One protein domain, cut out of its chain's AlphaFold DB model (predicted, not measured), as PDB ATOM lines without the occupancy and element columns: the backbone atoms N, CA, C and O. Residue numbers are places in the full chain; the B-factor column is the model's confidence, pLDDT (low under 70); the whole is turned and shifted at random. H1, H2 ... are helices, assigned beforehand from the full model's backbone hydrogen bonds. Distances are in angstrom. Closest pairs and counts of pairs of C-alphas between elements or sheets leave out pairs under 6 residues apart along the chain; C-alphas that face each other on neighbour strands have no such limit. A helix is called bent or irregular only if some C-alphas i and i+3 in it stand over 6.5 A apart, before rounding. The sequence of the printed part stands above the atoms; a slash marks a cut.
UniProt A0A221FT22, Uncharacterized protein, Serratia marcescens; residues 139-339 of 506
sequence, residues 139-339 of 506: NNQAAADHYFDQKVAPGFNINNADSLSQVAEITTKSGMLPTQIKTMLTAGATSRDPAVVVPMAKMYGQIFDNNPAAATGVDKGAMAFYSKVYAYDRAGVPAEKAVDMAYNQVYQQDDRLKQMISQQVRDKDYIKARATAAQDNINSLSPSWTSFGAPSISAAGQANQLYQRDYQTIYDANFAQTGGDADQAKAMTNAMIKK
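What this domain is: This is residues 139 to 339 of the 506 residues of an uncharacterized protein of Serratia marcescens (UniProt A0A221FT22). Two lobes of crossed helices sit side by side: in the first, H2, H3, H5, H6 and H7 pack round H4, with H1 at the far end; in the second, H9, H10 and H11 cross one another, their centres making a triangle. H5 and H6 of the first lobe meet H11 of the second, H6 also meets H10, and H8 forms a bridge along one edge between H7 and H9. A long loop, residues 286 to 301, lies at the far end of the second lobe. The printed part has 201 residues with eleven named helices, H1 to H11 in order along the chain, and no named strand; the class is all helix. The whole is compact, with a radius of gyration of the C-alphas of 18.2 A and spans of 55 by 42 by 28 A.

Where its parts are: Find C-alpha 139 at (196.285, 231.274, 189.192); there H1 begins and runs to residue 151, 17.7 A. H2 follows at residues 161 to 174, 19.9 A long, then the shorter H3 at residues 179 to 188. Look next for C-alpha 194 at (182.052, 235.176, 157.242), where H4 starts; it runs 23.7 A to residue 210 and is neither bent nor irregular, but only just: C-alphas 195 and 198 are 6.2 A apart. H5 is the four residues 212 to 215. H6 spans residues 220 to 234, 21.0 A, and H7 residues 239 to 251, 17.7 A. H8 takes residues 255 to 264, and H9 runs 26.1 A through residues 268 to 285. H10, the longest helix with 20 residues, runs from 302 to 321, 28.7 A. H11 goes from 326 to C-alpha 337 at (207.649, 222.950, 168.348), 15.9 A.

How they stand to each other: Start at the hub, H4, which touches five helices. H2 touches it the same way at a shallow tilt of 34 degrees, only just short of steep; their closest C-alphas, of Ala 168 and Ile 207, are 4.8 A apart. H6 touches H4 about perpendicular, at 83 degrees, with C-alphas 201 and 226 at 4.5 A. H6 and H7 form a helical hairpin at 28 degrees, closest at Val 229 and Ala 242, 5.4 A. H7, with residues 239 to 243 alone, touches H4, closest at Pro 194 and Glu 240, 5.7 A. H3 touches H4 at a steep tilt of 48 degrees, closest at Gly 188 and Val 197, 6.2 A. H1, with residues 141 to 145 alone, only just touches H3, with 3 pairs of C-alphas within 8 A, the closest Asp 145 and Thr 179, 6.1 A. H5 touches both H4, where the closest C-alphas are those of Phe 208 and Ala 215, 5.2 A apart, and H11, where they are those of Pro 212 and Ala 335, 5.0 A apart. H6 touches H11 with residues 223 to 228 alone, closest at Ala 224 and Gln 328, 7.4 A. H10 and H11 touch, opposite ways at a steep tilt of 50 degrees, with C-alphas 319 and 329 at 4.8 A. H9 touches H10 at a steep tilt of 62 degrees, closest at Ala 278 and Tyr 311, 6.4 A. H8 only just touches H10, with 3 pairs within 8 A, closest at Ile 261 and Ala 320, 6.5 A. H1 and H9 are among the pairs that stay apart. Along the backbone, every O i to N i+4 pair is within hydrogen-bond range in H1, H2, H3 and H6 to H11; in H4 12 of 13 are, and H5 is too short for such a pair.

The domain as a whole: Look at Pro 154 and Ala 300 for the two C-alphas farthest apart, 55.3 A. The printed part has no cut. The link from H9 to H10, 16 residues, is long; the link from H1 to H2 is short, and the others are tight. In the B-factor column the mean pLDDT of the printed part is 88.7; residue 287 and residues 290 to 302 are under 70.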
ATOM      1  N   ASN A 139     196.540 229.935 188.671       87.25
ATOM      2  CA  ASN A 139     196.285 231.274 189.192       87.25
ATOM      3  C   ASN A 139     196.640 232.358 188.169       87.25
ATOM      4  O   ASN A 139     196.012 233.413 188.170       87.25
ATOM      5  N   ASN A 140     197.630 232.124 187.298       89.75
ATOM      6  CA  ASN A 140     197.940 233.025 186.186       89.75
ATOM      7  C   ASN A 140     196.835 232.995 185.133       89.75
ATOM      8  O   ASN A 140     196.414 234.058 184.681       89.75
ATOM      9  N   GLN A 141     196.311 231.810 184.807       91.62
ATOM     10  CA  GLN A 141     195.159 231.702 183.907       91.62
ATOM     11  C   GLN A 141     193.929 232.398 184.497       91.62
ATOM     12  O   GLN A 141     193.324 233.233 183.834       91.62
ATOM     13  N   ALA A 142     193.602 232.133 185.765       91.94
ATOM     14  CA  ALA A 142     192.480 232.782 186.439       91.94
ATOM     15  C   ALA A 142     192.634 234.313 186.487       91.94
ATOM     16  O   ALA A 142     191.650 235.037 186.367       91.94
ATOM     17  N   ALA A 143     193.863 234.815 186.636       91.56
ATOM     18  CA  ALA A 143     194.145 236.242 186.585       91.56
ATOM     19  C   ALA A 143     193.940 236.843 185.186       91.56
ATOM     20  O   ALA A 143     193.376 237.932 185.080       91.56
ATOM     21  N   ALA A 144     194.361 236.140 184.130       92.50
ATOM     22  CA  ALA A 144     194.128 236.546 182.744       92.50
ATOM     23  C   ALA A 144     192.628 236.595 182.421       92.50
ATOM     24  O   ALA A 144     192.140 237.589 181.885       92.50
ATOM     25  N   ASP A 145     191.897 235.553 182.821       93.31
ATOM     26  CA  ASP A 145     190.452 235.435 182.624       93.31
ATOM     27  C   ASP A 145     189.708 236.549 183.374       93.31
ATOM     28  O   ASP A 145     188.855 237.224 182.802       93.31
ATOM     29  N   HIS A 146     190.082 236.806 184.630       91.12
ATOM     30  CA  HIS A 146     189.494 237.873 185.437       91.12
ATOM     31  C   HIS A 146     189.802 239.272 184.881       91.12
ATOM     32  O   HIS A 146     188.926 240.137 184.854       91.12
ATOM     33  N   TYR A 147     191.036 239.513 184.422       90.88
ATOM     34  CA  TYR A 147     191.394 240.779 183.779       90.88
ATOM     35  C   TYR A 147     190.572 240.997 182.508       90.88
ATOM     36  O   TYR A 147     190.043 242.091 182.307       90.88
ATOM     37  N   PHE A 148     190.430 239.961 181.679       91.25
ATOM     38  CA  PHE A 148     189.598 240.016 180.485       91.25
ATOM     39  C   PHE A 148     188.152 240.380 180.842       91.25
ATOM     40  O   PHE A 148     187.645 241.372 180.322       91.25
ATOM     41  N   ASP A 149     187.527 239.668 181.784       91.81
ATOM     42  CA  ASP A 149     186.137 239.910 182.197       91.81
ATOM     43  C   ASP A 149     185.902 241.335 182.716       91.81
ATOM     44  O   ASP A 149     184.866 241.938 182.442       91.81
ATOM     45  N   GLN A 150     186.859 241.898 183.457       88.56
ATOM     46  CA  GLN A 150     186.692 243.221 184.060       88.56
ATOM     47  C   GLN A 150     187.093 244.387 183.153       88.56
ATOM     48  O   GLN A 150     186.557 245.485 183.310       88.56
ATOM     49  N   LYS A 151     188.092 244.203 182.283       88.12
ATOM     50  CA  LYS A 151     188.747 245.310 181.560       88.12
ATOM     51  C   LYS A 151     188.561 245.266 180.051       88.12
ATOM     52  O   LYS A 151     188.718 246.305 179.416       88.12
ATOM     53  N   VAL A 152     188.244 244.104 179.488       89.88
ATOM     54  CA  VAL A 152     188.167 243.903 178.035       89.88
ATOM     55  C   VAL A 152     186.747 243.539 177.622       89.88
ATOM     56  O   VAL A 152     186.150 244.244 176.813       89.88
ATOM     57  N   ALA A 153     186.169 242.499 178.228       90.75
ATOM     58  CA  ALA A 153     184.860 241.956 177.880       90.75
ATOM     59  C   ALA A 153     183.727 243.003 177.811       90.75
ATOM     60  O   ALA A 153     182.965 242.943 176.847       90.75
ATOM     61  N   PRO A 154     183.616 243.998 178.724       91.88
ATOM     62  CA  PRO A 154     182.520 244.971 178.681       91.88
ATOM     63  C   PRO A 154     182.491 245.839 177.413       91.88
ATOM     64  O   PRO A 154     181.431 246.334 177.040       91.88
ATOM     65  N   GLY A 155     183.642 246.039 176.766       87.19
ATOM     66  CA  GLY A 155     183.778 246.805 175.524       87.19
ATOM     67  C   GLY A 155     184.217 245.960 174.328       87.19
ATOM     68  O   GLY A 155     184.497 246.511 173.264       87.19
ATOM     69  N   PHE A 156     184.318 244.639 174.490       90.88
ATOM     70  CA  PHE A 156     184.836 243.761 173.453       90.88
ATOM     71  C   PHE A 156     183.810 243.595 172.333       90.88
ATOM     72  O   PHE A 156     182.694 243.122 172.550       90.88
ATOM     73  N   ASN A 157     184.212 243.931 171.111       89.06
ATOM     74  CA  ASN A 157     183.431 243.664 169.916       89.06
ATOM     75  C   ASN A 157     184.319 243.006 168.867       89.06
ATOM     76  O   ASN A 157     185.306 243.580 168.418       89.06
ATOM     77  N   ILE A 158     183.928 241.815 168.430       85.50
ATOM     78  CA  ILE A 158     184.696 241.034 167.465       85.50
ATOM     79  C   ILE A 158     184.834 241.720 166.102       85.50
ATOM     80  O   ILE A 158     185.802 241.483 165.393       85.50
ATOM     81  N   ASN A 159     183.904 242.612 165.759       84.44
ATOM     82  CA  ASN A 159     183.925 243.386 164.520       84.44
ATOM     83  C   ASN A 159     184.755 244.676 164.635       84.44
ATOM     84  O   ASN A 159     184.876 245.409 163.655       84.44
ATOM     85  N   ASN A 160     185.305 244.982 165.815       87.81
ATOM     86  CA  ASN A 160     186.126 246.163 166.053       87.81
ATOM     87  C   ASN A 160     187.618 245.788 166.083       87.81
ATOM     88  O   ASN A 160     188.059 245.026 166.941       87.81
ATOM     89  N   ALA A 161     188.407 246.376 165.180       84.38
ATOM     90  CA  ALA A 161     189.848 246.142 165.077       84.38
ATOM     91  C   ALA A 161     190.633 246.504 166.354       84.38
ATOM     92  O   ALA A 161     191.614 245.824 166.671       84.38
ATOM     93  N   ASP A 162     190.191 247.511 167.113       87.44
ATOM     94  CA  ASP A 162     190.822 247.901 168.378       87.44
ATOM     95  C   ASP A 162     190.624 246.814 169.440       87.44
ATOM     96  O   ASP A 162     191.564 246.462 170.152       87.44
ATOM     97  N   SER A 163     189.430 246.208 169.499       87.81
ATOM     98  CA  SER A 163     189.152 245.087 170.407       87.81
ATOM     99  C   SER A 163     190.021 243.868 170.086       87.81
ATOM    100  O   SER A 163     190.527 243.216 170.999       87.81
ATOM    101  N   LEU A 164     190.229 243.566 168.798       85.81
ATOM    102  CA  LEU A 164     191.090 242.451 168.380       85.81
ATOM    103  C   LEU A 164     192.561 242.719 168.727       85.81
ATOM    104  O   LEU A 164     193.239 241.850 169.281       85.81
ATOM    105  N   SER A 165     193.023 243.946 168.474       85.88
ATOM    106  CA  SER A 165     194.392 244.375 168.771       85.88
ATOM    107  C   SER A 165     194.675 244.353 170.275       85.88
ATOM    108  O   SER A 165     195.741 243.904 170.686       85.88
ATOM    109  N   GLN A 166     193.701 244.742 171.107       89.31
ATOM    110  CA  GLN A 166     193.810 244.678 172.566       89.31
ATOM    111  C   GLN A 166     194.020 243.236 173.061       89.31
ATOM    112  O   GLN A 166     194.866 242.993 173.920       89.31
ATOM    113  N   VAL A 167     193.295 242.259 172.503       89.56
ATOM    114  CA  VAL A 167     193.478 240.836 172.850       89.56
ATOM    115  C   VAL A 167     194.850 240.327 172.409       89.56
ATOM    116  O   VAL A 167     195.521 239.624 173.174       89.56
ATOM    117  N   ALA A 168     195.290 240.694 171.203       85.69
ATOM    118  CA  ALA A 168     196.610 240.330 170.699       85.69
ATOM    119  C   ALA A 168     197.736 240.923 171.562       85.69
ATOM    120  O   ALA A 168     198.681 240.212 171.905       85.69
ATOM    121  N   GLU A 169     197.612 242.182 171.981       86.50
ATOM    122  CA  GLU A 169     198.571 242.853 172.860       86.50
ATOM    123  C   GLU A 169     198.644 242.182 174.238       86.50
ATOM    124  O   GLU A 169     199.737 241.853 174.703       86.50
ATOM    125  N   ILE A 170     197.492 241.917 174.865       90.25
ATOM    126  CA  ILE A 170     197.419 241.239 176.168       90.25
ATOM    127  C   ILE A 170     198.083 239.862 176.093       90.25
ATOM    128  O   ILE A 170     198.895 239.518 176.955       90.25
ATOM    129  N   THR A 171     197.782 239.097 175.043       88.88
ATOM    130  CA  THR A 171     198.346 237.756 174.836       88.88
ATOM    131  C   THR A 171     199.852 237.814 174.590       88.88
ATOM    132  O   THR A 171     200.606 237.005 175.125       88.88
ATOM    133  N   THR A 172     200.314 238.795 173.813       83.06
ATOM    134  CA  THR A 172     201.735 238.959 173.484       83.06
ATOM    135  C   THR A 172     202.553 239.339 174.715       83.06
ATOM    136  O   THR A 172     203.582 238.718 174.965       83.06
ATOM    137  N   LYS A 173     202.080 240.307 175.508       84.75
ATOM    138  CA  LYS A 173     202.802 240.819 176.683       84.75
ATOM    139  C   LYS A 173     202.780 239.861 177.869       84.75
ATOM    140  O   LYS A 173     203.789 239.704 178.549       84.75
ATOM    141  N   SER A 174     201.631 239.231 178.127       87.62
ATOM    142  CA  SER A 174     201.481 238.325 179.273       87.62
ATOM    143  C   SER A 174     201.867 236.880 178.977       87.62
ATOM    144  O   SER A 174     202.082 236.111 179.911       87.62
ATOM    145  N   GLY A 175     201.925 236.485 177.704       85.94
ATOM    146  CA  GLY A 175     202.055 235.084 177.299       85.94
ATOM    147  C   GLY A 175     200.791 234.245 177.542       85.94
ATOM    148  O   GLY A 175     200.795 233.051 177.246       85.94
ATOM    149  N   MET A 176     199.706 234.846 178.048       88.75
ATOM    150  CA  MET A 176     198.471 234.159 178.425       88.75
ATOM    151  C   MET A 176     197.350 234.461 177.433       88.75
ATOM    152  O   MET A 176     196.999 235.619 177.217       88.75
ATOM    153  N   LEU A 177     196.735 233.413 176.879       90.38
ATOM    154  CA  LEU A 177     195.494 233.530 176.116       90.38
ATOM    155  C   LEU A 177     194.301 233.343 177.073       90.38
ATOM    156  O   LEU A 177     194.187 232.262 177.660       90.38
ATOM    157  N   PRO A 178     193.402 234.333 177.237       92.31
ATOM    158  CA  PRO A 178     192.223 234.173 178.087       92.31
ATOM    159  C   PRO A 178     191.334 233.005 177.635       92.31
ATOM    160  O   PRO A 178     191.134 232.781 176.434       92.31
ATOM    161  N   THR A 179     190.757 232.276 178.589       92.94
ATOM    162  CA  THR A 179     189.902 231.107 178.333       92.94
ATOM    163  C   THR A 179     188.673 231.484 177.506       92.94
ATOM    164  O   THR A 179     188.240 230.720 176.643       92.94
ATOM    165  N   GLN A 180     188.129 232.683 177.721       91.88
ATOM    166  CA  GLN A 180     187.006 233.242 176.973       91.88
ATOM    167  C   GLN A 180     187.347 233.333 175.481       91.88
ATOM    168  O   GLN A 180     186.586 232.849 174.646       91.88
ATOM    169  N   ILE A 181     188.532 233.852 175.144       91.88
ATOM    170  CA  ILE A 181     189.004 233.962 173.758       91.88
ATOM    171  C   ILE A 181     189.241 232.585 173.145       91.88
ATOM    172  O   ILE A 181     188.835 232.342 172.010       91.88
ATOM    173  N   LYS A 182     189.836 231.654 173.899       91.38
ATOM    174  CA  LYS A 182     189.995 230.267 173.444       91.38
ATOM    175  C   LYS A 182     188.643 229.624 173.118       91.38
ATOM    176  O   LYS A 182     188.496 229.044 172.047       91.38
ATOM    177  N   THR A 183     187.653 229.768 173.998       90.94
ATOM    178  CA  THR A 183     186.288 229.260 173.787       90.94
ATOM    179  C   THR A 183     185.636 229.901 172.563       90.94
ATOM    180  O   THR A 183     185.048 229.191 171.751       90.94
ATOM    181  N   MET A 184     185.783 231.217 172.384       90.25
ATOM    182  CA  MET A 184     185.271 231.929 171.210       90.25
ATOM    183  C   MET A 184     185.902 231.426 169.911       90.25
ATOM    184  O   MET A 184     185.178 231.140 168.962       90.25
ATOM    185  N   LEU A 185     187.228 231.266 169.877       92.12
ATOM    186  CA  LEU A 185     187.942 230.741 168.714       92.12
ATOM    187  C   LEU A 185     187.520 229.298 168.406       92.12
ATOM    188  O   LEU A 185     187.246 228.983 167.252       92.12
ATOM    189  N   THR A 186     187.409 228.426 169.409       90.62
ATOM    190  CA  THR A 186     186.960 227.043 169.191       90.62
ATOM    191  C   THR A 186     185.510 226.985 168.703       90.62
ATOM    192  O   THR A 186     185.218 226.251 167.762       90.62
ATOM    193  N   ALA A 187     184.603 227.785 169.273       89.44
ATOM    194  CA  ALA A 187     183.215 227.844 168.815       89.44
ATOM    195  C   ALA A 187     183.116 228.386 167.379       89.44
ATOM    196  O   ALA A 187     182.462 227.781 166.530       89.44
ATOM    197  N   GLY A 188     183.815 229.482 167.078       90.69
ATOM    198  CA  GLY A 188     183.802 230.103 165.754       90.69
ATOM    199  C   GLY A 188     184.405 229.241 164.652       90.69
ATOM    200  O   GLY A 188     183.979 229.345 163.507       90.69
ATOM    201  N   ALA A 189     185.321 228.329 164.990       92.19
ATOM    202  CA  ALA A 189     185.943 227.434 164.020       92.19
ATOM    203  C   ALA A 189     184.945 226.418 163.438       92.19
ATOM    204  O   ALA A 189     185.185 225.838 162.384       92.19
ATOM    205  N   THR A 190     183.802 226.227 164.105       87.50
ATOM    206  CA  THR A 190     182.692 225.405 163.602       87.50
ATOM    207  C   THR A 190     181.719 226.186 162.713       87.50
ATOM    208  O   THR A 190     180.856 225.588 162.070       87.50
ATOM    209  N   SER A 191     181.849 227.515 162.655       91.12
ATOM    210  CA  SER A 191     180.987 228.383 161.858       91.12
ATOM    211  C   SER A 191     181.457 228.475 160.407       91.12
ATOM    212  O   SER A 191     182.641 228.354 160.091       91.12
ATOM    213  N   ARG A 192     180.504 228.751 159.515       92.50
ATOM    214  CA  ARG A 192     180.752 229.151 158.123       92.50
ATOM    215  C   ARG A 192     180.345 230.597 157.840       92.50
ATOM    216  O   ARG A 192     180.448 231.034 156.701       92.50
ATOM    217  N   ASP A 193     179.870 231.323 158.850       94.00
ATOM    218  CA  ASP A 193     179.454 232.718 158.709       94.00
ATOM    219  C   ASP A 193     180.684 233.637 158.581       94.00
ATOM    220  O   ASP A 193     181.442 233.778 159.551       94.00
ATOM    221  N   PRO A 194     180.900 234.303 157.430       94.44
ATOM    222  CA  PRO A 194     182.052 235.176 157.242       94.44
ATOM    223  C   PRO A 194     182.077 236.375 158.186       94.44
ATOM    224  O   PRO A 194     183.169 236.826 158.539       94.44
ATOM    225  N   ALA A 195     180.914 236.856 158.640       91.38
ATOM    226  CA  ALA A 195     180.827 237.958 159.595       91.38
ATOM    227  C   ALA A 195     181.401 237.586 160.972       91.38
ATOM    228  O   ALA A 195     181.817 238.460 161.725       91.38
ATOM    229  N   VAL A 196     181.466 236.290 161.291       91.62
ATOM    230  CA  VAL A 196     182.061 235.775 162.531       91.62
ATOM    231  C   VAL A 196     183.494 235.307 162.292       91.62
ATOM    232  O   VAL A 196     184.404 235.645 163.050       91.62
ATOM    233  N   VAL A 197     183.711 234.535 161.225       95.38
ATOM    234  CA  VAL A 197     184.975 233.831 160.994       95.38
ATOM    235  C   VAL A 197     186.095 234.781 160.575       95.38
ATOM    236  O   VAL A 197     187.212 234.638 161.069       95.38
ATOM    237  N   VAL A 198     185.838 235.757 159.697       95.25
ATOM    238  CA  VAL A 198     186.900 236.656 159.208       95.25
ATOM    239  C   VAL A 198     187.485 237.515 160.334       95.25
ATOM    240  O   VAL A 198     188.713 237.554 160.460       95.25
ATOM    241  N   PRO A 199     186.681 238.163 161.198       92.50
ATOM    242  CA  PRO A 199     187.245 238.908 162.319       92.50
ATOM    243  C   PRO A 199     187.985 238.010 163.325       92.50
ATOM    244  O   PRO A 199     189.070 238.369 163.782       92.50
ATOM    245  N   MET A 200     187.486 236.798 163.601       92.88
ATOM    246  CA  MET A 200     188.212 235.818 164.426       92.88
ATOM    247  C   MET A 200     189.545 235.395 163.809       92.88
ATOM    248  O   MET A 200     190.543 235.298 164.522       92.88
ATOM    249  N   ALA A 201     189.583 235.187 162.493       95.00
ATOM    250  CA  ALA A 201     190.799 234.859 161.765       95.00
ATOM    251  C   ALA A 201     191.825 235.996 161.839       95.00
ATOM    252  O   ALA A 201     193.007 235.730 162.025       95.00
ATOM    253  N   LYS A 202     191.381 237.259 161.768       92.94
ATOM    254  CA  LYS A 202     192.244 238.437 161.965       92.94
ATOM    255  C   LYS A 202     192.822 238.486 163.372       92.94
ATOM    256  O   LYS A 202     194.029 238.648 163.515       92.94
ATOM    257  N   MET A 203     191.990 238.286 164.393       91.44
ATOM    258  CA  MET A 203     192.446 238.223 165.785       91.44
ATOM    259  C   MET A 203     193.473 237.105 165.985       91.44
ATOM    260  O   MET A 203     194.552 237.336 166.526       91.44
ATOM    261  N   TYR A 204     193.159 235.897 165.511       93.00
ATOM    262  CA  TYR A 204     194.064 234.754 165.571       93.00
ATOM    263  C   TYR A 204     195.375 235.039 164.831       93.00
ATOM    264  O   TYR A 204     196.445 234.808 165.384       93.00
ATOM    265  N   GLY A 205     195.292 235.580 163.614       92.81
ATOM    266  CA  GLY A 205     196.435 235.951 162.787       92.81
ATOM    267  C   GLY A 205     197.338 236.977 163.465       92.81
ATOM    268  O   GLY A 205     198.544 236.786 163.497       92.81
ATOM    269  N   GLN A 206     196.773 238.004 164.104       90.31
ATOM    270  CA  GLN A 206     197.537 238.984 164.883       90.31
ATOM    271  C   GLN A 206     198.227 238.357 166.100       90.31
ATOM    272  O   GLN A 206     199.378 238.684 166.388       90.31
ATOM    273  N   ILE A 207     197.557 237.452 166.823       90.25
ATOM    274  CA  ILE A 207     198.192 236.712 167.924       90.25
ATOM    275  C   ILE A 207     199.320 235.840 167.371       90.25
ATOM    276  O   ILE A 207     200.401 235.808 167.947       90.25
ATOM    277  N   PHE A 208     199.091 235.153 166.253       91.31
ATOM    278  CA  PHE A 208     200.067 234.267 165.632       91.31
ATOM    279  C   PHE A 208     201.288 235.031 165.105       91.31
ATOM    280  O   PHE A 208     202.410 234.601 165.349       91.31
ATOM    281  N   ASP A 209     201.087 236.171 164.444       89.69
ATOM    282  CA  ASP A 209     202.152 237.011 163.887       89.69
ATOM    283  C   ASP A 209     203.046 237.602 165.000       89.69
ATOM    284  O   ASP A 209     204.260 237.702 164.824       89.69
ATOM    285  N   ASN A 210     202.470 237.940 166.164       84.38
ATOM    286  CA  ASN A 210     203.196 238.559 167.284       84.38
ATOM    287  C   ASN A 210     203.748 237.549 168.308       84.38
ATOM    288  O   ASN A 210     204.843 237.730 168.840       84.38
ATOM    289  N   ASN A 211     203.001 236.482 168.604       81.88
ATOM    290  CA  ASN A 211     203.381 235.420 169.535       81.88
ATOM    291  C   ASN A 211     202.839 234.049 169.063       81.88
ATOM    292  O   ASN A 211     201.835 233.545 169.587       81.88
ATOM    293  N   PRO A 212     203.530 233.385 168.111       86.44
ATOM    294  CA  PRO A 212     203.075 232.117 167.541       86.44
ATOM    295  C   PRO A 212     202.849 231.018 168.586       86.44
ATOM    296  O   PRO A 212     201.936 230.206 168.448       86.44
ATOM    297  N   ALA A 213     203.660 230.975 169.651       82.19
ATOM    298  CA  ALA A 213     203.561 229.943 170.680       82.19
ATOM    299  C   ALA A 213     202.250 230.057 171.478       82.19
ATOM    300  O   ALA A 213     201.601 229.035 171.733       82.19
ATOM    301  N   ALA A 214     201.814 231.280 171.802       80.25
ATOM    302  CA  ALA A 214     200.545 231.529 172.486       80.25
ATOM    303  C   ALA A 214     199.324 231.164 171.617       80.25
ATOM    304  O   ALA A 214     198.333 230.632 172.124       80.25
ATOM    305  N   ALA A 215     199.421 231.335 170.294       85.00
ATOM    306  CA  ALA A 215     198.362 230.978 169.341       85.00
ATOM    307  C   ALA A 215     198.088 229.462 169.243       85.00
ATOM    308  O   ALA A 215     197.044 229.043 168.745       85.00
ATOM    309  N   THR A 216     198.985 228.609 169.746       86.25
ATOM    310  CA  THR A 216     198.797 227.144 169.753       86.25
ATOM    311  C   THR A 216     197.880 226.647 170.884       86.25
ATOM    312  O   THR A 216     197.835 225.453 171.178       86.25
ATOM    313  N   GLY A 217     197.200 227.556 171.592       80.81
ATOM    314  CA  GLY A 217     196.234 227.227 172.644       80.81
ATOM    315  C   GLY A 217     194.899 226.667 172.132       80.81
ATOM    316  O   GLY A 217     194.160 226.088 172.933       80.81
ATOM    317  N   VAL A 218     194.602 226.817 170.837       87.44
ATOM    318  CA  VAL A 218     193.404 226.286 170.157       87.44
ATOM    319  C   VAL A 218     193.702 224.949 169.461       87.44
ATOM    320  O   VAL A 218     194.864 224.566 169.320       87.44
ATOM    321  N   ASP A 219     192.672 224.199 169.065       90.12
ATOM    322  CA  ASP A 219     192.859 222.906 168.397       90.12
ATOM    323  C   ASP A 219     193.474 223.057 166.992       90.12
ATOM    324  O   ASP A 219     193.361 224.099 166.345       90.12
ATOM    325  N   LYS A 220     194.126 221.996 166.499       91.19
ATOM    326  CA  LYS A 220     194.865 222.034 165.224       91.19
ATOM    327  C   LYS A 220     193.981 222.374 164.022       91.19
ATOM    328  O   LYS A 220     194.466 223.009 163.088       91.19
ATOM    329  N   GLY A 221     192.715 221.955 164.045       93.31
ATOM    330  CA  GLY A 221     191.752 222.277 162.998       93.31
ATOM    331  C   GLY A 221     191.467 223.772 162.981       93.31
ATOM    332  O   GLY A 221     191.653 224.409 161.949       93.31
ATOM    333  N   ALA A 222     191.120 224.348 164.134       94.69
ATOM    334  CA  ALA A 222     190.900 225.786 164.272       94.69
ATOM    335  C   ALA A 222     192.139 226.603 163.874       94.69
ATOM    336  O   ALA A 222     192.012 227.584 163.145       94.69
ATOM    337  N   MET A 223     193.342 226.178 164.286       93.81
ATOM    338  CA  MET A 223     194.592 226.831 163.873       93.81
ATOM    339  C   MET A 223     194.728 226.880 162.347       93.81
ATOM    340  O   MET A 223     194.977 227.947 161.785       93.81
ATOM    341  N   ALA A 224     194.557 225.736 161.674       95.06
ATOM    342  CA  ALA A 224     194.668 225.646 160.220       95.06
ATOM    343  C   ALA A 224     193.578 226.474 159.525       95.06
ATOM    344  O   ALA A 224     193.865 227.231 158.598       95.06
ATOM    345  N   PHE A 225     192.338 226.378 160.006       97.00
ATOM    346  CA  PHE A 225     191.193 227.092 159.456       97.00
ATOM    347  C   PHE A 225     191.370 228.611 159.536       97.00
ATOM    348  O   PHE A 225     191.331 229.285 158.507       97.00
ATOM    349  N   TYR A 226     191.659 229.154 160.722       96.31
ATOM    350  CA  TYR A 226     191.857 230.594 160.886       96.31
ATOM    351  C   TYR A 226     193.089 231.108 160.150       96.31
ATOM    352  O   TYR A 226     193.021 232.174 159.543       96.31
ATOM    353  N   SER A 227     194.186 230.342 160.126       94.69
ATOM    354  CA  SER A 227     195.378 230.712 159.353       94.69
ATOM    355  C   SER A 227     195.068 230.832 157.857       94.69
ATOM    356  O   SER A 227     195.526 231.772 157.209       94.69
ATOM    357  N   LYS A 228     194.255 229.921 157.296       95.38
ATOM    358  CA  LYS A 228     193.807 229.992 155.892       95.38
ATOM    359  C   LYS A 228     192.907 231.179 155.634       95.38
ATOM    360  O   LYS A 228     193.171 231.924 154.696       95.38
ATOM    361  N   VAL A 229     191.884 231.382 156.459       97.00
ATOM    362  CA  VAL A 229     190.981 232.525 156.281       97.00
ATOM    363  C   VAL A 229     191.758 233.839 156.360       97.00
ATOM    364  O   VAL A 229     191.568 234.702 155.509       97.00
ATOM    365  N   TYR A 230     192.683 233.969 157.313       95.56
ATOM    366  CA  TYR A 230     193.529 235.153 157.451       95.56
ATOM    367  C   TYR A 230     194.439 235.369 156.234       95.56
ATOM    368  O   TYR A 230     194.531 236.486 155.726       95.56
ATOM    369  N   ALA A 231     195.070 234.311 155.718       94.31
ATOM    370  CA  ALA A 231     195.897 234.394 154.515       94.31
ATOM    371  C   ALA A 231     195.077 234.791 153.273       94.31
ATOM    372  O   ALA A 231     195.503 235.655 152.507       94.31
ATOM    373  N   TYR A 232     193.890 234.208 153.094       96.06
ATOM    374  CA  TYR A 232     192.985 234.537 151.993       96.06
ATOM    375  C   TYR A 232     192.460 235.975 152.078       96.06
ATOM    376  O   TYR A 232     192.474 236.680 151.070       96.06
ATOM    377  N   ASP A 233     192.063 236.436 153.266       94.31
ATOM    378  CA  ASP A 233     191.639 237.824 153.494       94.31
ATOM    379  C   ASP A 233     192.774 238.809 153.162       94.31
ATOM    380  O   ASP A 233     192.567 239.747 152.390       94.31
ATOM    381  N   ARG A 234     194.007 238.541 153.616       94.00
ATOM    382  CA  ARG A 234     195.191 239.355 153.275       94.00
ATOM    383  C   ARG A 234     195.538 239.345 151.787       94.00
ATOM    384  O   ARG A 234     196.105 240.317 151.295       94.00
ATOM    385  N   ALA A 235     195.211 238.267 151.079       94.00
ATOM    386  CA  ALA A 235     195.378 238.156 149.632       94.00
ATOM    387  C   ALA A 235     194.237 238.824 148.835       94.00
ATOM    388  O   ALA A 235     194.260 238.801 147.605       94.00
ATOM    389  N   GLY A 236     193.241 239.412 149.508       94.62
ATOM    390  CA  GLY A 236     192.103 240.078 148.871       94.62
ATOM    391  C   GLY A 236     191.024 239.124 148.349       94.62
ATOM    392  O   GLY A 236     190.201 239.520 147.523       94.62
ATOM    393  N   VAL A 237     191.009 237.866 148.801       96.94
ATOM    394  CA  VAL A 237     189.943 236.913 148.460       96.94
ATOM    395  C   VAL A 237     188.639 237.351 149.146       96.94
ATOM    396  O   VAL A 237     188.658 237.656 150.338       96.94
ATOM    397  N   PRO A 238     187.485 237.353 148.446       97.38
ATOM    398  CA  PRO A 238     186.199 237.684 149.059       97.38
ATOM    399  C   PRO A 238     185.884 236.808 150.280       97.38
ATOM    400  O   PRO A 238     186.069 235.593 150.223       97.38
ATOM    401  N   ALA A 239     185.354 237.413 151.347       95.94
ATOM    402  CA  ALA A 239     185.156 236.785 152.658       95.94
ATOM    403  C   ALA A 239     184.430 235.426 152.603       95.94
ATOM    404  O   ALA A 239     184.921 234.442 153.149       95.94
ATOM    405  N   GLU A 240     183.304 235.346 151.890       96.06
ATOM    406  CA  GLU A 240     182.542 234.099 151.705       96.06
ATOM    407  C   GLU A 240     183.390 232.987 151.080       96.06
ATOM    408  O   GLU A 240     183.399 231.853 151.559       96.06
ATOM    409  N   LYS A 241     184.164 233.322 150.041       96.62
ATOM    410  CA  LYS A 241     185.039 232.365 149.356       96.62
ATOM    411  C   LYS A 241     186.217 231.960 150.228       96.62
ATOM    412  O   LYS A 241     186.553 230.783 150.268       96.62
ATOM    413  N   ALA A 242     186.830 232.913 150.930       96.88
ATOM    414  CA  ALA A 242     187.934 232.651 151.845       96.88
ATOM    415  C   ALA A 242     187.527 231.632 152.921       96.88
ATOM    416  O   ALA A 242     188.246 230.661 153.159       96.88
ATOM    417  N   VAL A 243     186.351 231.828 153.526       97.12
ATOM    418  CA  VAL A 243     185.810 230.939 154.560       97.12
ATOM    419  C   VAL A 243     185.457 229.568 153.995       97.12
ATOM    420  O   VAL A 243     185.894 228.565 154.555       97.12
ATOM    421  N   ASP A 244     184.735 229.497 152.875       95.44
ATOM    422  CA  ASP A 244     184.340 228.214 152.286       95.44
ATOM    423  C   ASP A 244     185.556 227.396 151.810       95.44
ATOM    424  O   ASP A 244     185.691 226.217 152.146       95.44
ATOM    425  N   MET A 245     186.514 228.029 151.121       93.25
ATOM    426  CA  MET A 245     187.756 227.375 150.692       93.25
ATOM    427  C   MET A 245     188.557 226.838 151.882       93.25
ATOM    428  O   MET A 245     189.004 225.690 151.856       93.25
ATOM    429  N   ALA A 246     188.731 227.650 152.930       95.25
ATOM    430  CA  ALA A 246     189.444 227.240 154.134       95.25
ATOM    431  C   ALA A 246     188.736 226.080 154.846       95.25
ATOM    432  O   ALA A 246     189.386 225.104 155.223       95.25
ATOM    433  N   TYR A 247     187.409 226.155 154.990       94.94
ATOM    434  CA  TYR A 247     186.620 225.122 155.655       94.94
ATOM    435  C   TYR A 247     186.738 223.790 154.915       94.94
ATOM    436  O   TYR A 247     186.978 222.751 155.531       94.94
ATOM    437  N   ASN A 248     186.616 223.813 153.588       92.19
ATOM    438  CA  ASN A 248     186.662 222.598 152.782       92.19
ATOM    439  C   ASN A 248     188.054 221.949 152.818       92.19
ATOM    440  O   ASN A 248     188.162 220.736 152.988       92.19
ATOM    441  N   GLN A 249     189.124 222.747 152.772       89.94
ATOM    442  CA  GLN A 249     190.500 222.243 152.853       89.94
ATOM    443  C   GLN A 249     190.869 221.656 154.223       89.94
ATOM    444  O   GLN A 249     191.723 220.773 154.295       89.94
ATOM    445  N   VAL A 250     190.264 222.138 155.309       93.00
ATOM    446  CA  VAL A 250     190.628 221.723 156.675       93.00
ATOM    447  C   VAL A 250     189.691 220.645 157.215       93.00
ATOM    448  O   VAL A 250     190.155 219.670 157.802       93.00
ATOM    449  N   TYR A 251     188.383 220.796 157.009       92.62
ATOM    450  CA  TYR A 251     187.361 219.957 157.640       92.62
ATOM    451  C   TYR A 251     186.648 219.006 156.675       92.62
ATOM    452  O   TYR A 251     186.067 218.022 157.129       92.62
ATOM    453  N   GLN A 252     186.678 219.260 155.361       91.25
ATOM    454  CA  GLN A 252     185.996 218.429 154.355       91.25
ATOM    455  C   GLN A 252     186.955 217.909 153.284       91.25
ATOM    456  O   GLN A 252     186.671 217.955 152.090       91.25
ATOM    457  N   GLN A 253     188.095 217.379 153.725       88.56
ATOM    458  CA  GLN A 253     189.033 216.718 152.827       88.56
ATOM    459  C   GLN A 253     188.432 215.417 152.289       88.56
ATOM    460  O   GLN A 253     188.154 214.488 153.057       88.56
ATOM    461  N   ASP A 254     188.264 215.348 150.971       89.12
ATOM    462  CA  ASP A 254     187.850 214.129 150.285       89.12
ATOM    463  C   ASP A 254     188.965 213.064 150.285       89.12
ATOM    464  O   ASP A 254     190.134 213.320 150.602       89.12
ATOM    465  N   ASP A 255     188.603 211.823 149.956       91.69
ATOM    466  CA  ASP A 255     189.554 210.707 149.971       91.69
ATOM    467  C   ASP A 255     190.658 210.866 148.922       91.69
ATOM    468  O   ASP A 255     191.783 210.409 149.129       91.69
ATOM    469  N   ARG A 256     190.368 211.564 147.819       90.38
ATOM    470  CA  ARG A 256     191.348 211.853 146.774       90.38
ATOM    471  C   ARG A 256     192.453 212.769 147.301       90.38
ATOM    472  O   ARG A 256     193.628 212.474 147.098       90.38
ATOM    473  N   LEU A 257     192.098 213.847 147.996       89.06
ATOM    474  CA  LEU A 257     193.034 214.777 148.618       89.06
ATOM    475  C   LEU A 257     193.873 214.068 149.683       89.06
ATOM    476  O   LEU A 257     195.094 214.201 149.683       89.06
ATOM    477  N   LYS A 258     193.256 213.237 150.531       91.56
ATOM    478  CA  LYS A 258     193.990 212.439 151.530       91.56
ATOM    479  C   LYS A 258     194.995 211.482 150.887       91.56
ATOM    480  O   LYS A 258     196.120 211.352 151.377       91.56
ATOM    481  N   GLN A 259     194.616 210.819 149.792       93.12
ATOM    482  CA  GLN A 259     195.524 209.956 149.030       93.12
ATOM    483  C   GLN A 259     196.671 210.755 148.407       93.12
ATOM    484  O   GLN A 259     197.821 210.331 148.509       93.12
ATOM    485  N   MET A 260     196.379 211.921 147.827       92.00
ATOM    486  CA  MET A 260     197.389 212.811 147.249       92.00
ATOM    487  C   MET A 260     198.394 213.286 148.306       92.00
ATOM    488  O   MET A 260     199.595 213.146 148.104       92.00
ATOM    489  N   ILE A 261     197.923 213.745 149.470       93.44
ATOM    490  CA  ILE A 261     198.777 214.127 150.607       93.44
ATOM    491  C   ILE A 261     199.647 212.942 151.047       93.44
ATOM    492  O   ILE A 261     200.850 213.088 151.251       93.44
ATOM    493  N   SER A 262     199.059 211.747 151.155       91.69
ATOM    494  CA  SER A 262     199.777 210.533 151.570       91.69
ATOM    495  C   SER A 262     200.878 210.122 150.586       91.69
ATOM    496  O   SER A 262     201.889 209.552 151.003       91.69
ATOM    497  N   GLN A 263     200.686 210.386 149.290       93.25
ATOM    498  CA  GLN A 263     201.712 210.201 148.264       93.25
ATOM    499  C   GLN A 263     202.792 211.279 148.383       93.25
ATOM    500  O   GLN A 263     203.968 210.940 148.482       93.25
ATOM    501  N   GLN A 264     202.391 212.546 148.494       93.25
ATOM    502  CA  GLN A 264     203.301 213.686 148.546       93.25
ATOM    503  C   GLN A 264     204.274 213.624 149.728       93.25
ATOM    504  O   GLN A 264     205.447 213.950 149.577       93.25
ATOM    505  N   VAL A 265     203.843 213.124 150.892       93.19
ATOM    506  CA  VAL A 265     204.725 212.950 152.065       93.19
ATOM    507  C   VAL A 265     205.897 211.985 151.790       93.19
ATOM    508  O   VAL A 265     206.923 212.031 152.471       93.19
ATOM    509  N   ARG A 266     205.777 211.118 150.775       92.69
ATOM    510  CA  ARG A 266     206.824 210.173 150.348       92.69
ATOM    511  C   ARG A 266     207.713 210.725 149.235       92.69
ATOM    512  O   ARG A 266     208.729 210.100 148.920       92.69
ATOM    513  N   ASP A 267     207.361 211.868 148.655       95.00
ATOM    514  CA  ASP A 267     208.127 212.471 147.573       95.00
ATOM    515  C   ASP A 267     209.460 213.018 148.083       95.00
ATOM    516  O   ASP A 267     209.569 213.605 149.164       95.00
ATOM    517  N   LYS A 268     210.506 212.856 147.269       94.88
ATOM    518  CA  LYS A 268     211.863 213.300 147.621       94.88
ATOM    519  C   LYS A 268     211.926 214.806 147.877       94.88
ATOM    520  O   LYS A 268     212.617 215.230 148.805       94.88
ATOM    521  N   ASP A 269     211.189 215.591 147.095       94.44
ATOM    522  CA  ASP A 269     211.155 217.049 147.228       94.44
ATOM    523  C   ASP A 269     210.466 217.479 148.523       94.44
ATOM    524  O   ASP A 269     210.978 218.357 149.218       94.44
ATOM    525  N   TYR A 270     209.382 216.802 148.912       95.00
ATOM    526  CA  TYR A 270     208.729 217.028 150.199       95.00
ATOM    527  C   TYR A 270     209.667 216.703 151.365       95.00
ATOM    528  O   TYR A 270     209.852 217.522 152.267       95.00
ATOM    529  N   ILE A 271     210.316 215.532 151.336       94.19
ATOM    530  CA  ILE A 271     211.254 215.109 152.386       94.19
ATOM    531  C   ILE A 271     212.387 216.133 152.537       94.19
ATOM    532  O   ILE A 271     212.753 216.487 153.663       94.19
ATOM    533  N   LYS A 272     212.913 216.638 151.413       93.62
ATOM    534  CA  LYS A 272     213.951 217.672 151.388       93.62
ATOM    535  C   LYS A 272     213.435 219.001 151.943       93.62
ATOM    536  O   LYS A 272     214.070 219.552 152.835       93.62
ATOM    537  N   ALA A 273     212.281 219.480 151.479       94.00
ATOM    538  CA  ALA A 273     211.676 220.731 151.935       94.00
ATOM    539  C   ALA A 273     211.382 220.712 153.443       94.00
ATOM    540  O   ALA A 273     211.708 221.662 154.150       94.00
ATOM    541  N   ARG A 274     210.856 219.597 153.961       94.69
ATOM    542  CA  ARG A 274     210.618 219.384 155.394       94.69
ATOM    543  C   ARG A 274     211.913 219.410 156.207       94.69
ATOM    544  O   ARG A 274     211.951 219.999 157.285       94.69
ATOM    545  N   ALA A 275     212.982 218.780 155.712       91.19
ATOM    546  CA  ALA A 275     214.288 218.820 156.370       91.19
ATOM    547  C   ALA A 275     214.885 220.238 156.372       91.19
ATOM    548  O   ALA A 275     215.400 220.680 157.397       91.19
ATOM    549  N   THR A 276     214.759 220.969 155.260       91.75
ATOM    550  CA  THR A 276     215.143 222.384 155.178       91.75
ATOM    551  C   THR A 276     214.335 223.230 156.157       91.75
ATOM    552  O   THR A 276     214.928 223.982 156.918       91.75
ATOM    553  N   ALA A 277     213.014 223.049 156.235       93.56
ATOM    554  CA  ALA A 277     212.161 223.770 157.175       93.56
ATOM    555  C   ALA A 277     212.572 223.547 158.643       93.56
ATOM    556  O   ALA A 277     212.582 224.497 159.425       93.56
ATOM    557  N   ALA A 278     212.967 222.321 159.002       90.94
ATOM    558  CA  ALA A 278     213.493 222.011 160.330       90.94
ATOM    559  C   ALA A 278     214.809 222.752 160.624       90.94
ATOM    560  O   ALA A 278     214.960 223.326 161.704       90.94
ATOM    561  N   GLN A 279     215.748 222.770 159.671       87.81
ATOM    562  CA  GLN A 279     217.024 223.470 159.840       87.81
ATOM    563  C   GLN A 279     216.830 224.990 159.876       87.81
ATOM    564  O   GLN A 279     217.404 225.648 160.741       87.81
ATOM    565  N   ASP A 280     215.991 225.543 158.996       89.00
ATOM    566  CA  ASP A 280     215.612 226.959 159.000       89.00
ATOM    567  C   ASP A 280     215.050 227.363 160.363       89.00
ATOM    568  O   ASP A 280     215.397 228.416 160.896       89.00
ATOM    569  N   ASN A 281     214.192 226.515 160.941       88.88
ATOM    570  CA  ASN A 281     213.625 226.783 162.248       88.88
ATOM    571  C   ASN A 281     214.726 226.837 163.312       88.88
ATOM    572  O   ASN A 281     214.780 227.841 164.012       88.88
ATOM    573  N   ILE A 282     215.644 225.856 163.391       83.38
ATOM    574  CA  ILE A 282     216.796 225.926 164.317       83.38
ATOM    575  C   ILE A 282     217.599 227.209 164.119       83.38
ATOM    576  O   ILE A 282     217.874 227.902 165.097       83.38
ATOM    577  N   ASN A 283     217.927 227.550 162.874       81.50
ATOM    578  CA  ASN A 283     218.691 228.755 162.556       81.50
ATOM    579  C   ASN A 283     217.974 230.027 163.039       81.50
ATOM    580  O   ASN A 283     218.629 230.998 163.399       81.50
ATOM    581  N   SER A 284     216.637 230.018 163.073       80.94
ATOM    582  CA  SER A 284     215.822 231.133 163.566       80.94
ATOM    583  C   SER A 284     215.650 231.179 165.089       80.94
ATOM    584  O   SER A 284     215.168 232.185 165.607       80.94
ATOM    585  N   LEU A 285     216.000 230.110 165.822       77.69
ATOM    586  CA  LEU A 285     215.770 230.048 167.268       77.69
ATOM    587  C   LEU A 285     216.768 230.887 168.085       77.69
ATOM    588  O   LEU A 285     216.428 231.276 169.201       77.69
ATOM    589  N   SER A 286     217.962 231.178 167.555       73.88
ATOM    590  CA  SER A 286     218.898 232.130 168.167       73.88
ATOM    591  C   SER A 286     219.428 233.125 167.133       73.88
ATOM    592  O   SER A 286     220.016 232.707 166.132       73.88
ATOM    593  N   PRO A 287     219.312 234.443 167.384       69.50
ATOM    594  CA  PRO A 287     219.954 235.465 166.558       69.50
ATOM    595  C   PRO A 287     221.483 235.323 166.482       69.50
ATOM    596  O   PRO A 287     222.094 235.773 165.511       69.50
ATOM    597  N   SER A 288     222.108 234.688 167.486       71.00
ATOM    598  CA  SER A 288     223.563 234.488 167.558       71.00
ATOM    599  C   SER A 288     224.081 233.439 166.557       71.00
ATOM    600  O   SER A 288     225.281 233.359 166.301       71.00
ATOM    601  N   TRP A 289     223.189 232.639 165.958       72.81
ATOM    602  CA  TRP A 289     223.527 231.479 165.123       72.81
ATOM    603  C   TRP A 289     223.626 231.774 163.623       72.81
ATOM    604  O   TRP A 289     223.589 230.865 162.791       72.81
ATOM    605  N   THR A 290     223.801 233.036 163.243       55.31
ATOM    606  CA  THR A 290     223.904 233.426 161.837       55.31
ATOM    607  C   THR A 290     225.294 233.074 161.270       55.31
ATOM    608  O   THR A 290     226.321 233.610 161.669       55.31
ATOM    609  N   SER A 291     225.318 232.112 160.338       51.19
ATOM    610  CA  SER A 291     226.390 231.789 159.368       51.19
ATOM    611  C   SER A 291     227.354 230.616 159.633       51.19
ATOM    612  O   SER A 291     227.614 229.903 158.670       51.19
ATOM    613  N   PHE A 292     227.851 230.330 160.845       47.91
ATOM    614  CA  PHE A 292     228.754 229.163 161.069       47.91
ATOM    615  C   PHE A 292     228.631 228.471 162.444       47.91
ATOM    616  O   PHE A 292     229.321 227.485 162.693       47.91
ATOM    617  N   GLY A 293     227.763 228.967 163.335       54.25
ATOM    618  CA  GLY A 293     227.635 228.480 164.720       54.25
ATOM    619  C   GLY A 293     226.334 227.742 165.053       54.25
ATOM    620  O   GLY A 293     226.210 227.224 166.160       54.25
ATOM    621  N   ALA A 294     225.366 227.690 164.129       61.47
ATOM    622  CA  ALA A 294     224.095 227.006 164.365       61.47
ATOM    623  C   ALA A 294     224.303 225.488 164.523       61.47
ATOM    624  O   ALA A 294     225.007 224.885 163.703       61.47
ATOM    625  N   PRO A 295     223.655 224.831 165.501       65.50
ATOM    626  CA  PRO A 295     223.619 223.377 165.559       65.50
ATOM    627  C   PRO A 295     223.012 222.814 164.269       65.50
ATOM    628  O   PRO A 295     221.901 223.170 163.869       65.50
ATOM    629  N   SER A 296     223.739 221.919 163.603       66.38
ATOM    630  CA  SER A 296     223.189 221.197 162.457       66.38
ATOM    631  C   SER A 296     222.259 220.087 162.943       66.38
ATOM    632  O   SER A 296     222.688 219.227 163.715       66.38
ATOM    633  N   ILE A 297     221.022 220.033 162.434       65.69
ATOM    634  CA  ILE A 297     220.084 218.934 162.735       65.69
ATOM    635  C   ILE A 297     220.601 217.576 162.258       65.69
ATOM    636  O   ILE A 297     220.130 216.543 162.725       65.69
ATOM    637  N   SER A 298     221.546 217.566 161.313       60.84
ATOM    638  CA  SER A 298     222.154 216.354 160.767       60.84
ATOM    639  C   SER A 298     223.480 215.985 161.433       60.84
ATOM    640  O   SER A 298     224.022 214.919 161.140       60.84
ATOM    641  N   ALA A 299     224.013 216.823 162.334       64.19
ATOM    642  CA  ALA A 299     225.210 216.475 163.091       64.19
ATOM    643  C   ALA A 299     224.916 215.331 164.070       64.19
ATOM    644  O   ALA A 299     223.856 215.295 164.702       64.19
ATOM    645  N   ALA A 300     225.880 214.419 164.217       49.38
ATOM    646  CA  ALA A 300     225.786 213.309 165.154       49.38
ATOM    647  C   ALA A 300     225.587 213.840 166.585       49.38
ATOM    648  O   ALA A 300     226.455 214.504 167.145       49.38
ATOM    649  N   GLY A 301     224.413 213.574 167.154       62.91
ATOM    650  CA  GLY A 301     224.030 214.013 168.489       62.91
ATOM    651  C   GLY A 301     222.588 213.622 168.800       62.91
ATOM    652  O   GLY A 301     221.692 213.812 167.975       62.91
ATOM    653  N   GLN A 302     222.353 213.076 169.995       68.94
ATOM    654  CA  GLN A 302     221.036 212.578 170.407       68.94
ATOM    655  C   GLN A 302     219.962 213.680 170.369       68.94
ATOM    656  O   GLN A 302     218.840 213.432 169.932       68.94
ATOM    657  N   ALA A 303     220.306 214.912 170.763       72.81
ATOM    658  CA  ALA A 303     219.385 216.049 170.743       72.81
ATOM    659  C   ALA A 303     218.937 216.424 169.318       72.81
ATOM    660  O   ALA A 303     217.745 216.597 169.080       72.81
ATOM    661  N   ASN A 304     219.862 216.461 168.355       75.25
ATOM    662  CA  ASN A 304     219.564 216.817 166.963       75.25
ATOM    663  C   ASN A 304     218.635 215.792 166.297       75.25
ATOM    664  O   ASN A 304     217.656 216.162 165.649       75.25
ATOM    665  N   GLN A 305     218.883 214.498 166.530       80.50
ATOM    666  CA  GLN A 305     218.032 213.415 166.025       80.50
ATOM    667  C   GLN A 305     216.624 213.458 166.631       80.50
ATOM    668  O   GLN A 305     215.630 213.285 165.921       80.50
ATOM    669  N   LEU A 306     216.522 213.707 167.941       86.31
ATOM    670  CA  LEU A 306     215.234 213.842 168.621       86.31
ATOM    671  C   LEU A 306     214.456 215.061 168.115       86.31
ATOM    672  O   LEU A 306     213.259 214.937 167.860       86.31
ATOM    673  N   TYR A 307     215.127 216.200 167.927       88.81
ATOM    674  CA  TYR A 307     214.516 217.399 167.359       88.81
ATOM    675  C   TYR A 307     213.981 217.119 165.960       88.81
ATOM    676  O   TYR A 307     212.813 217.382 165.682       88.81
ATOM    677  N   GLN A 308     214.811 216.535 165.091       88.12
ATOM    678  CA  GLN A 308     214.436 216.236 163.716       88.12
ATOM    679  C   GLN A 308     213.213 215.314 163.665       88.12
ATOM    680  O   GLN A 308     212.267 215.593 162.931       88.12
ATOM    681  N   ARG A 309     213.191 214.249 164.473       91.00
ATOM    682  CA  ARG A 309     212.053 213.325 164.559       91.00
ATOM    683  C   ARG A 309     210.774 214.028 165.015       91.00
ATOM    684  O   ARG A 309     209.714 213.827 164.418       91.00
ATOM    685  N   ASP A 310     210.859 214.824 166.080       93.62
ATOM    686  CA  ASP A 310     209.703 215.529 166.632       93.62
ATOM    687  C   ASP A 310     209.178 216.574 165.626       93.62
ATOM    688  O   ASP A 310     207.975 216.623 165.369       93.62
ATOM    689  N   TYR A 311     210.074 217.334 164.982       94.69
ATOM    690  CA  TYR A 311     209.725 218.300 163.937       94.69
ATOM    691  C   TYR A 311     209.013 217.618 162.770       94.69
ATOM    692  O   TYR A 311     207.936 218.052 162.377       94.69
ATOM    693  N   GLN A 312     209.571 216.526 162.238       94.50
ATOM    694  CA  GLN A 312     208.980 215.793 161.113       94.50
ATOM    695  C   GLN A 312     207.590 215.253 161.445       94.50
ATOM    696  O   GLN A 312     206.673 215.383 160.642       94.50
ATOM    697  N   THR A 313     207.423 214.706 162.650       95.44
ATOM    698  CA  THR A 313     206.145 214.151 163.110       95.44
ATOM    699  C   THR A 313     205.068 215.233 163.194       95.44
ATOM    700  O   THR A 313     203.935 215.027 162.759       95.44
ATOM    701  N   ILE A 314     205.410 216.402 163.743       95.62
ATOM    702  CA  ILE A 314     204.484 217.534 163.843       95.62
ATOM    703  C   ILE A 314     204.202 218.118 162.452       95.62
ATOM    704  O   ILE A 314     203.044 218.401 162.146       95.62
ATOM    705  N   TYR A 315     205.227 218.239 161.606       97.06
ATOM    706  CA  TYR A 315     205.104 218.756 160.246       97.06
ATOM    707  C   TYR A 315     204.174 217.904 159.395       97.06
ATOM    708  O   TYR A 315     203.236 218.446 158.826       97.06
ATOM    709  N   ASP A 316     204.375 216.586 159.343       96.25
ATOM    710  CA  ASP A 316     203.537 215.694 158.535       96.25
ATOM    711  C   ASP A 316     202.075 215.722 159.003       96.25
ATOM    712  O   ASP A 316     201.150 215.763 158.190       96.25
ATOM    713  N   ALA A 317     201.853 215.774 160.322       95.19
ATOM    714  CA  ALA A 317     200.513 215.916 160.882       95.19
ATOM    715  C   ALA A 317     199.864 217.256 160.490       95.19
ATOM    716  O   ALA A 317     198.688 217.288 160.132       95.19
ATOM    717  N   ASN A 318     200.616 218.359 160.533       96.12
ATOM    718  CA  ASN A 318     200.117 219.679 160.146       96.12
ATOM    719  C   ASN A 318     199.934 219.807 158.627       96.12
ATOM    720  O   ASN A 318     199.006 220.473 158.176       96.12
ATOM    721  N   PHE A 319     200.760 219.133 157.832       95.88
ATOM    722  CA  PHE A 319     200.628 219.061 156.382       95.88
ATOM    723  C   PHE A 319     199.325 218.371 155.981       95.88
ATOM    724  O   PHE A 319     198.563 218.904 155.176       95.88
ATOM    725  N   ALA A 320     199.000 217.251 156.627       93.75
ATOM    726  CA  ALA A 320     197.694 216.626 156.466       93.75
ATOM    727  C   ALA A 320     196.555 217.540 156.949       93.75
ATOM    728  O   ALA A 320     195.587 217.751 156.224       93.75
ATOM    729  N   GLN A 321     196.681 218.145 158.135       94.12
ATOM    730  CA  GLN A 321     195.641 219.006 158.719       94.12
ATOM    731  C   GLN A 321     195.297 220.234 157.861       94.12
ATOM    732  O   GLN A 321     194.155 220.689 157.858       94.12
ATOM    733  N   THR A 322     196.279 220.780 157.147       93.38
ATOM    734  CA  THR A 322     196.139 221.980 156.308       93.38
ATOM    735  C   THR A 322     195.733 221.665 154.866       93.38
ATOM    736  O   THR A 322     195.664 222.571 154.034       93.38
ATOM    737  N   GLY A 323     195.452 220.397 154.551       91.31
ATOM    738  CA  GLY A 323     195.058 219.975 153.207       91.31
ATOM    739  C   GLY A 323     196.219 219.968 152.212       91.31
ATOM    740  O   GLY A 323     195.995 220.188 151.026       91.31
ATOM    741  N   GLY A 324     197.447 219.738 152.681       92.19
ATOM    742  CA  GLY A 324     198.652 219.704 151.849       92.19
ATOM    743  C   GLY A 324     199.319 221.067 151.636       92.19
ATOM    744  O   GLY A 324     200.074 221.243 150.683       92.19
ATOM    745  N   ASP A 325     199.051 222.043 152.503       92.88
ATOM    746  CA  ASP A 325     199.645 223.380 152.432       92.88
ATOM    747  C   ASP A 325     200.977 223.412 153.199       92.88
ATOM    748  O   ASP A 325     201.015 223.423 154.432       92.88
ATOM    749  N   ALA A 326     202.090 223.379 152.464       93.88
ATOM    750  CA  ALA A 326     203.427 223.274 153.046       93.88
ATOM    751  C   ALA A 326     203.823 224.507 153.875       93.88
ATOM    752  O   ALA A 326     204.431 224.355 154.935       93.88
ATOM    753  N   ASP A 327     203.461 225.711 153.432       93.38
ATOM    754  CA  ASP A 327     203.838 226.949 154.119       93.38
ATOM    755  C   ASP A 327     203.088 227.083 155.443       93.38
ATOM    756  O   ASP A 327     203.683 227.389 156.482       93.38
ATOM    757  N   GLN A 328     201.794 226.758 155.445       92.75
ATOM    758  CA  GLN A 328     201.023 226.715 156.683       92.75
ATOM    759  C   GLN A 328     201.464 225.585 157.605       92.75
ATOM    760  O   GLN A 328     201.589 225.797 158.813       92.75
ATOM    761  N   ALA A 329     201.759 224.402 157.059       95.56
ATOM    762  CA  ALA A 329     202.304 223.301 157.841       95.56
ATOM    763  C   ALA A 329     203.623 223.695 158.514       95.56
ATOM    764  O   ALA A 329     203.793 223.442 159.710       95.56
ATOM    765  N   LYS A 330     204.522 224.380 157.794       95.81
ATOM    766  CA  LYS A 330     205.770 224.940 158.332       95.81
ATOM    767  C   LYS A 330     205.490 225.935 159.455       95.81
ATOM    768  O   LYS A 330     206.034 225.776 160.548       95.81
ATOM    769  N   ALA A 331     204.626 226.922 159.225       93.69
ATOM    770  CA  ALA A 331     204.300 227.948 160.213       93.69
ATOM    771  C   ALA A 331     203.706 227.344 161.499       93.69
ATOM    772  O   ALA A 331     204.205 227.599 162.598       93.69
ATOM    773  N   MET A 332     202.700 226.473 161.368       94.06
ATOM    774  CA  MET A 332     202.080 225.780 162.501       94.06
ATOM    775  C   MET A 332     203.084 224.898 163.246       94.06
ATOM    776  O   MET A 332     203.091 224.870 164.476       94.06
ATOM    777  N   THR A 333     203.962 224.203 162.523       95.50
ATOM    778  CA  THR A 333     205.001 223.357 163.127       95.50
ATOM    779  C   THR A 333     206.004 224.184 163.910       95.50
ATOM    780  O   THR A 333     206.295 223.847 165.054       95.50
ATOM    781  N   ASN A 334     206.475 225.296 163.345       93.69
ATOM    782  CA  ASN A 334     207.390 226.214 164.019       93.69
ATOM    783  C   ASN A 334     206.763 226.803 165.292       93.69
ATOM    784  O   ASN A 334     207.450 226.945 166.302       93.69
ATOM    785  N   ALA A 335     205.462 227.099 165.278       91.00
ATOM    786  CA  ALA A 335     204.733 227.556 166.458       91.00
ATOM    787  C   ALA A 335     204.593 226.457 167.529       91.00
ATOM    788  O   ALA A 335     204.854 226.700 168.707       91.00
ATOM    789  N   MET A 336     204.217 225.235 167.135       91.75
ATOM    790  CA  MET A 336     204.013 224.111 168.059       91.75
ATOM    791  C   MET A 336     205.318 223.604 168.668       91.75
ATOM    792  O   MET A 336     205.367 223.310 169.861       91.75
ATOM    793  N   ILE A 337     206.384 223.504 167.870       91.38
ATOM    794  CA  ILE A 337     207.649 222.950 168.348       91.38
ATOM    795  C   ILE A 337     208.305 223.851 169.394       91.38
ATOM    796  O   ILE A 337     208.942 223.326 170.298       91.38
ATOM    797  N   LYS A 338     208.057 225.170 169.358       87.56
ATOM    798  CA  LYS A 338     208.539 226.138 170.361       87.56
ATOM    799  C   LYS A 338     208.027 225.884 171.784       87.56
ATOM    800  O   LYS A 338     208.643 226.367 172.724       87.56
ATOM    801  N   LYS A 339     206.950 225.108 171.967       85.38
ATOM    802  CA  LYS A 339     206.473 224.675 173.298       85.38
ATOM    803  C   LYS A 339     207.296 223.546 173.910       85.38
ATOM    804  O   LYS A 339     207.219 223.298 175.108       85.38
TER     805      LYS A 339